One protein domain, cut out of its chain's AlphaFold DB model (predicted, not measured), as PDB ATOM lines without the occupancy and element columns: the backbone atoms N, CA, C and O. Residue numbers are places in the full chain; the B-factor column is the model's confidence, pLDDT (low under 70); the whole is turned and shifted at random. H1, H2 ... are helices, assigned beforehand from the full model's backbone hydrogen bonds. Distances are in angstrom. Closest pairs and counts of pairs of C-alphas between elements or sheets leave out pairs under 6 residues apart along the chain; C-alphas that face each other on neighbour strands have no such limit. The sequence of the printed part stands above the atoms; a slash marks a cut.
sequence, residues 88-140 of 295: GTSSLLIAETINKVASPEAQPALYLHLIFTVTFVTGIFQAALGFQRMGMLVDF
ATOM      1  N   GLY A  88     164.425 184.847 150.472       61.88
ATOM      2  CA  GLY A  88     163.994 183.486 150.112       61.88
ATOM      3  C   GLY A  88     163.336 182.716 151.263       61.88
ATOM      4  O   GLY A  88     162.594 181.765 151.036       61.88
ATOM      5  N   THR A  89     163.566 183.149 152.501       61.19
ATOM      6  CA  THR A  89     162.911 182.609 153.693       61.19
ATOM      7  C   THR A  89     161.442 183.020 153.733       61.19
ATOM      8  O   THR A  89     160.568 182.164 153.744       61.19
ATOM      9  N   SER A  90     161.119 184.308 153.644       67.12
ATOM     10  CA  SER A  90     159.727 184.776 153.697       67.12
ATOM     11  C   SER A  90     158.847 184.173 152.592       67.12
ATOM     12  O   SER A  90     157.687 183.851 152.838       67.12
ATOM     13  N   SER A  91     159.390 183.963 151.387       69.81
ATOM     14  CA  SER A  91     158.649 183.322 150.291       69.81
ATOM     15  C   SER A  91     158.378 181.839 150.550       69.81
ATOM     16  O   SER A  91     157.285 181.355 150.249       69.81
ATOM     17  N   LEU A  92     159.335 181.132 151.155       69.38
ATOM     18  CA  LEU A  92     159.159 179.742 151.551       69.38
ATOM     19  C   LEU A  92     158.081 179.600 152.638       69.38
ATOM     20  O   LEU A  92     157.259 178.690 152.555       69.38
ATOM     21  N   LEU A  93     158.025 180.533 153.597       70.62
ATOM     22  CA  LEU A  93     157.049 180.504 154.694       70.62
ATOM     23  C   LEU A  93     155.626 180.622 154.158       70.62
ATOM     24  O   LEU A  93     154.731 179.858 154.525       70.62
ATOM     25  N   ILE A  94     155.432 181.594 153.266       73.06
ATOM     26  CA  ILE A  94     154.146 181.857 152.628       73.06
ATOM     27  C   ILE A  94     153.734 180.645 151.792       73.06
ATOM     28  O   ILE A  94     152.588 180.209 151.882       73.06
ATOM     29  N   ALA A  95     154.663 180.057 151.029       70.25
ATOM     30  CA  ALA A  95     154.388 178.860 150.243       70.25
ATOM     31  C   ALA A  95     153.954 177.680 151.127       70.25
ATOM     32  O   ALA A  95     152.948 177.040 150.833       70.25
ATOM     33  N   GLU A  96     154.658 177.397 152.223       69.94
ATOM     34  CA  GLU A  96     154.301 176.301 153.135       69.94
ATOM     35  C   GLU A  96     152.933 176.529 153.798       69.94
ATOM     36  O   GLU A  96     152.094 175.630 153.830       69.94
ATOM     37  N   THR A  97     152.681 177.752 154.267       76.00
ATOM     38  CA  THR A  97     151.431 178.117 154.948       76.00
ATOM     39  C   THR A  97     150.229 178.008 154.012       76.00
ATOM     40  O   THR A  97     149.196 177.452 154.384       76.00
ATOM     41  N   ILE A  98     150.364 178.490 152.776       78.62
ATOM     42  CA  ILE A  98     149.280 178.468 151.790       78.62
ATOM     43  C   ILE A  98     149.051 177.058 151.246       78.62
ATOM     44  O   ILE A  98     147.899 176.677 151.057       78.62
ATOM     45  N   ASN A  99     150.106 176.252 151.078       76.56
ATOM     46  CA  ASN A  99     149.974 174.855 150.654       76.56
ATOM     47  C   ASN A  99     149.130 174.010 151.628       76.56
ATOM     48  O   ASN A  99     148.520 173.034 151.196       76.56
ATOM     49  N   LYS A 100     149.050 174.382 152.918       77.12
ATOM     50  CA  LYS A 100     148.160 173.725 153.898       77.12
ATOM     51  C   LYS A 100     146.671 174.025 153.656       77.12
ATOM     52  O   LYS A 100     145.827 173.253 154.098       77.12
ATOM     53  N   VAL A 101     146.346 175.126 152.972       79.38
ATOM     54  CA  VAL A 101     144.967 175.615 152.763       79.38
ATOM     55  C   VAL A 101     144.488 175.397 151.325       79.38
ATOM     56  O   VAL A 101     143.328 175.056 151.107       79.38
ATOM     57  N   ALA A 102     145.365 175.582 150.338       75.38
ATOM     58  CA  ALA A 102     145.056 175.424 148.923       75.38
ATOM     59  C   ALA A 102     146.231 174.765 148.194       75.38
ATOM     60  O   ALA A 102     147.355 175.269 148.229       75.38
ATOM     61  N   SER A 103     145.972 173.653 147.499       73.25
ATOM     62  CA  SER A 103     146.999 172.992 146.696       73.25
ATOM     63  C   SER A 103     147.216 173.731 145.360       73.25
ATOM     64  O   SER A 103     146.241 174.127 144.711       73.25
ATOM     65  N   PRO A 104     148.473 173.904 144.899       67.44
ATOM     66  CA  PRO A 104     148.788 174.667 143.683       67.44
ATOM     67  C   PRO A 104     148.183 174.071 142.407       67.44
ATOM     68  O   PRO A 104     147.945 174.782 141.434       67.44
ATOM     69  N   GLU A 105     147.962 172.757 142.411       71.38
ATOM     70  CA  GLU A 105     147.567 171.972 141.239       71.38
ATOM     71  C   GLU A 105     146.047 171.911 141.059       71.38
ATOM     72  O   GLU A 105     145.565 171.878 139.931       71.38
ATOM     73  N   ALA A 106     145.279 171.943 142.153       76.00
ATOM     74  CA  ALA A 106     143.824 171.848 142.080       76.00
ATOM     75  C   ALA A 106     143.168 173.184 141.693       76.00
ATOM     76  O   ALA A 106     142.172 173.187 140.971       76.00
ATOM     77  N   GLN A 107     143.689 174.319 142.186       79.00
ATOM     78  CA  GLN A 107     143.071 175.644 142.011       79.00
ATOM     79  C   GLN A 107     144.116 176.784 141.959       79.00
ATOM     80  O   GLN A 107     144.275 177.536 142.928       79.00
ATOM     81  N   PRO A 108     144.802 176.992 140.818       79.00
ATOM     82  CA  PRO A 108     145.888 177.974 140.711       79.00
ATOM     83  C   PRO A 108     145.427 179.429 140.909       79.00
ATOM     84  O   PRO A 108     146.163 180.249 141.458       79.00
ATOM     85  N   ALA A 109     144.192 179.759 140.513       83.38
ATOM     86  CA  ALA A 109     143.635 181.102 140.688       83.38
ATOM     87  C   ALA A 109     143.397 181.453 142.170       83.38
ATOM     88  O   ALA A 109     143.679 182.577 142.588       83.38
ATOM     89  N   LEU A 110     142.928 180.487 142.970       83.69
ATOM     90  CA  LEU A 110     142.706 180.674 144.407       83.69
ATOM     91  C   LEU A 110     144.037 180.842 145.150       83.69
ATOM     92  O   LEU A 110     144.161 181.730 145.993       83.69
ATOM     93  N   TYR A 111     145.042 180.041 144.788       81.25
ATOM     94  CA  TYR A 111     146.388 180.105 145.363       81.25
ATOM     95  C   TYR A 111     147.020 181.498 145.193       81.25
ATOM     96  O   TYR A 111     147.515 182.084 146.157       81.25
ATOM     97  N   LEU A 112     146.937 182.078 143.988       82.12
ATOM     98  CA  LEU A 112     147.433 183.435 143.731       82.12
ATOM     99  C   LEU A 112     146.655 184.503 144.504       82.12
ATOM    100  O   LEU A 112     147.265 185.423 145.051       82.12
ATOM    101  N   HIS A 113     145.326 184.386 144.584       84.25
ATOM    102  CA  HIS A 113     144.516 185.332 145.350       84.25
ATOM    103  C   HIS A 113     144.897 185.315 146.837       84.25
ATOM    104  O   HIS A 113     145.049 186.373 147.451       84.25
ATOM    105  N   LEU A 114     145.153 184.129 147.401       82.44
ATOM    106  CA  LEU A 114     145.577 184.000 148.793       82.44
ATOM    107  C   LEU A 114     146.948 184.650 149.033       82.44
ATOM    108  O   LEU A 114     147.088 185.425 149.974       82.44
ATOM    109  N   ILE A 115     147.923 184.448 148.137       82.06
ATOM    110  CA  ILE A 115     149.236 185.118 148.227       82.06
ATOM    111  C   ILE A 115     149.086 186.643 148.234       82.06
ATOM    112  O   ILE A 115     149.691 187.315 149.074       82.06
ATOM    113  N   PHE A 116     148.283 187.206 147.327       83.12
ATOM    114  CA  PHE A 116     148.096 188.656 147.259       83.12
ATOM    115  C   PHE A 116     147.392 189.212 148.499       83.12
ATOM    116  O   PHE A 116     147.823 190.238 149.024       83.12
ATOM    117  N   THR A 117     146.358 188.532 149.003       84.62
ATOM    118  CA  THR A 117     145.659 188.960 150.228       84.62
ATOM    119  C   THR A 117     146.563 188.899 151.458       84.62
ATOM    120  O   THR A 117     146.621 189.878 152.200       84.62
ATOM    121  N   VAL A 118     147.336 187.820 151.638       82.69
ATOM    122  CA  VAL A 118     148.306 187.696 152.738       82.69
ATOM    123  C   VAL A 118     149.357 188.798 152.647       82.69
ATOM    124  O   VAL A 118     149.592 189.484 153.633       82.69
ATOM    125  N   THR A 119     149.930 189.034 151.463       80.75
ATOM    126  CA  THR A 119     150.941 190.089 151.248       80.75
ATOM    127  C   THR A 119     150.388 191.489 151.527       80.75
ATOM    128  O   THR A 119     151.068 192.349 152.083       80.75
ATOM    129  N   PHE A 120     149.136 191.738 151.147       85.88
ATOM    130  CA  PHE A 120     148.480 193.015 151.395       85.88
ATOM    131  C   PHE A 120     148.221 193.240 152.891       85.88
ATOM    132  O   PHE A 120     148.520 194.313 153.420       85.88
ATOM    133  N   VAL A 121     147.719 192.217 153.588       85.38
ATOM    134  CA  VAL A 121     147.451 192.278 155.031       85.38
ATOM    135  C   VAL A 121     148.748 192.413 155.830       85.38
ATOM    136  O   VAL A 121     148.804 193.250 156.732       85.38
ATOM    137  N   THR A 122     149.811 191.676 155.484       81.06
ATOM    138  CA  THR A 122     151.120 191.820 156.143       81.06
ATOM    139  C   THR A 122     151.711 193.211 155.925       81.06
ATOM    140  O   THR A 122     152.253 193.782 156.866       81.06
ATOM    141  N   GLY A 123     151.537 193.805 154.740       82.69
ATOM    142  CA  GLY A 123     151.944 195.185 154.462       82.69
ATOM    143  C   GLY A 123     151.197 196.221 155.307       82.69
ATOM    144  O   GLY A 123     151.826 197.115 155.877       82.69
ATOM    145  N   ILE A 124     149.871 196.089 155.448       87.38
ATOM    146  CA  ILE A 124     149.073 196.958 156.335       87.38
ATOM    147  C   ILE A 124     149.518 196.794 157.788       87.38
ATOM    148  O   ILE A 124     149.709 197.789 158.485       87.38
ATOM    149  N   PHE A 125     149.710 195.555 158.237       81.31
ATOM    150  CA  PHE A 125     150.147 195.270 159.598       81.31
ATOM    151  C   PHE A 125     151.539 195.858 159.872       81.31
ATOM    152  O   PHE A 125     151.730 196.553 160.866       81.31
ATOM    153  N   GLN A 126     152.488 195.692 158.947       77.19
ATOM    154  CA  GLN A 126     153.824 196.278 159.045       77.19
ATOM    155  C   GLN A 126     153.784 197.815 159.047       77.19
ATOM    156  O   GLN A 126     154.522 198.447 159.804       77.19
ATOM    157  N   ALA A 127     152.902 198.433 158.255       80.69
ATOM    158  CA  ALA A 127     152.695 199.879 158.272       80.69
ATOM    159  C   ALA A 127     152.093 200.362 159.606       80.69
ATOM    160  O   ALA A 127     152.532 201.383 160.138       80.69
ATOM    161  N   ALA A 128     151.142 199.616 160.175       84.56
ATOM    162  CA  ALA A 128     150.550 199.911 161.480       84.56
ATOM    163  C   ALA A 128     151.584 199.805 162.613       84.56
ATOM    164  O   ALA A 128     151.710 200.732 163.416       84.56
ATOM    165  N   LEU A 129     152.397 198.740 162.627       77.06
ATOM    166  CA  LEU A 129     153.514 198.580 163.568       77.06
ATOM    167  C   LEU A 129     154.555 199.698 163.416       77.06
ATOM    168  O   LEU A 129     155.070 200.217 164.410       77.06
ATOM    169  N   GLY A 130     154.838 200.108 162.176       75.56
ATOM    170  CA  GLY A 130     155.710 201.241 161.876       75.56
ATOM    171  C   GLY A 130     155.166 202.563 162.424       75.56
ATOM    172  O   GLY A 130     155.912 203.323 163.041       75.56
ATOM    173  N   PHE A 131     153.861 202.815 162.272       80.44
ATOM    174  CA  PHE A 131     153.197 204.006 162.811       80.44
ATOM    175  C   PHE A 131     153.209 204.028 164.344       80.44
ATOM    176  O   PHE A 131     153.504 205.062 164.944       80.44
ATOM    177  N   GLN A 132     152.986 202.876 164.980       78.00
ATOM    178  CA  GLN A 132     153.091 202.713 166.432       78.00
ATOM    179  C   GLN A 132     154.548 202.769 166.940       78.00
ATOM    180  O   GLN A 132     154.785 202.721 168.144       78.00
ATOM    181  N   ARG A 133     155.542 202.903 166.044       70.88
ATOM    182  CA  ARG A 133     156.981 202.851 166.359       70.88
ATOM    183  C   ARG A 133     157.371 201.589 167.134       70.88
ATOM    184  O   ARG A 133     158.293 201.606 167.947       70.88
ATOM    185  N   MET A 134     156.726 200.467 166.822       65.06
ATOM    186  CA  MET A 134     157.009 199.174 167.445       65.06
ATOM    187  C   MET A 134     158.333 198.547 166.980       65.06
ATOM    188  O   MET A 134     158.695 197.472 167.438       65.06
ATOM    189  N   GLY A 135     159.102 199.236 166.127       64.56
ATOM    190  CA  GLY A 135     160.459 198.831 165.747       64.56
ATOM    191  C   GLY A 135     161.428 198.712 166.928       64.56
ATOM    192  O   GLY A 135     162.379 197.950 166.830       64.56
ATOM    193  N   MET A 136     161.142 199.369 168.062       59.62
ATOM    194  CA  MET A 136     161.883 199.167 169.315       59.62
ATOM    195  C   MET A 136     161.822 197.709 169.797       59.62
ATOM    196  O   MET A 136     162.721 197.271 170.501       59.62
ATOM    197  N   LEU A 137     160.794 196.939 169.410       64.81
ATOM    198  CA  LEU A 137     160.685 195.534 169.796       64.81
ATOM    199  C   LEU A 137     161.828 194.685 169.212       64.81
ATOM    200  O   LEU A 137     162.294 193.755 169.857       64.81
ATOM    201  N   VAL A 138     162.324 195.049 168.025       64.25
ATOM    202  CA  VAL A 138     163.449 194.364 167.362       64.25
ATOM    203  C   VAL A 138     164.768 194.601 168.109       64.25
ATOM    204  O   VAL A 138     165.653 193.755 168.058       64.25
ATOM    205  N   ASP A 139     164.881 195.700 168.863       67.00
ATOM    206  CA  ASP A 139     166.056 195.994 169.695       67.00
ATOM    207  C   ASP A 139     166.102 195.147 170.983       67.00
ATOM    208  O   ASP A 139     167.119 195.151 171.677       67.00
ATOM    209  N   PHE A 140     165.024 194.422 171.320       66.94
ATOM    210  CA  PHE A 140     165.017 193.464 172.436       66.94
ATOM    211  C   PHE A 140     165.541 192.081 172.048       66.94
ATOM    212  O   PHE A 140     165.784 191.266 172.935       66.94
TER     213      PHE A 140
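AT A GLANCE: This is residues 88 to 140 of the 295 residues of an uncharacterized protein of Prunus persica (UniProt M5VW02). One long helix, H2, makes the length of this model; a shorter helix, H1, folds back over the first half of it at a steep slant, and a small helix, H3, sticks out about at right angles from its far end. H1 and H3 lie on the same side of H2 with a gap between them, and H2 residues 120 to 125, beside that gap, stand free. The printed part has 53 residues, with three named helices in the order H1, H2, H3 and no named strand: the class is all helix. It is loose, with a radius of gyration of the C-alphas of 14.2 A, and the C-alphas span 42 by 18 by 16 A.

IN THESE COORDINATES: Find C-alpha 88 at (163.994, 183.486, 150.112); there H1 begins, and its residues 88 to 99 run 16.5 A from first to last C-alpha. After the link of residues 100 to 107, look for C-alpha 108 at (145.888, 177.974, 140.711). From there H2, residues 108 to 131, runs 34.9 A to C-alpha 131 at (153.197, 204.006, 162.811). H3 follows as residues 134 to 140, 11.0 A long, and ends at C-alpha 140 at (165.017, 193.464, 172.436).

HOW THE PARTS SIT: Look first at Ile 98 and Tyr 111, whose C-alphas, 7.2 A apart, are the closest of H1 and H2. The two helices touch there, H1 with residues 94 to 98 alone and H2 with residues 111 to 115 alone. Their lines stand at a steep tilt of 54 degrees, and they run opposite ways. Move on to Leu 129 and Gly 135, whose C-alphas, 7.3 A apart, are the closest of H2 and H3; these helices are close but not clearly touching. Their lines are about perpendicular, at 83 degrees. H1 and H3 are apart. In the backbones of H1 and H2 every O i to N i+4 pair is within hydrogen-bond range. In H3 0 of 3 such pairs are, while 4 of its 4 O i to N i+3 pairs are within range.

THE WHOLE: The outline is a rod, and its two C-alphas farthest apart are those of Ala 106 and Asp 139, at 42.9 A. From C-alpha 88 to C-alpha 140 you will find 24.5 A. The printed part has no cut. The link from H1 to H2 is short, with 8 residues, the link from H2 to H3 is tight, with 2, and no link is long. Read the B-factor column for the model's confidence: the mean pLDDT of the printed part is 75.7, and it is under 70 at residues 88 to 92, 96, 104 and 134 to 140.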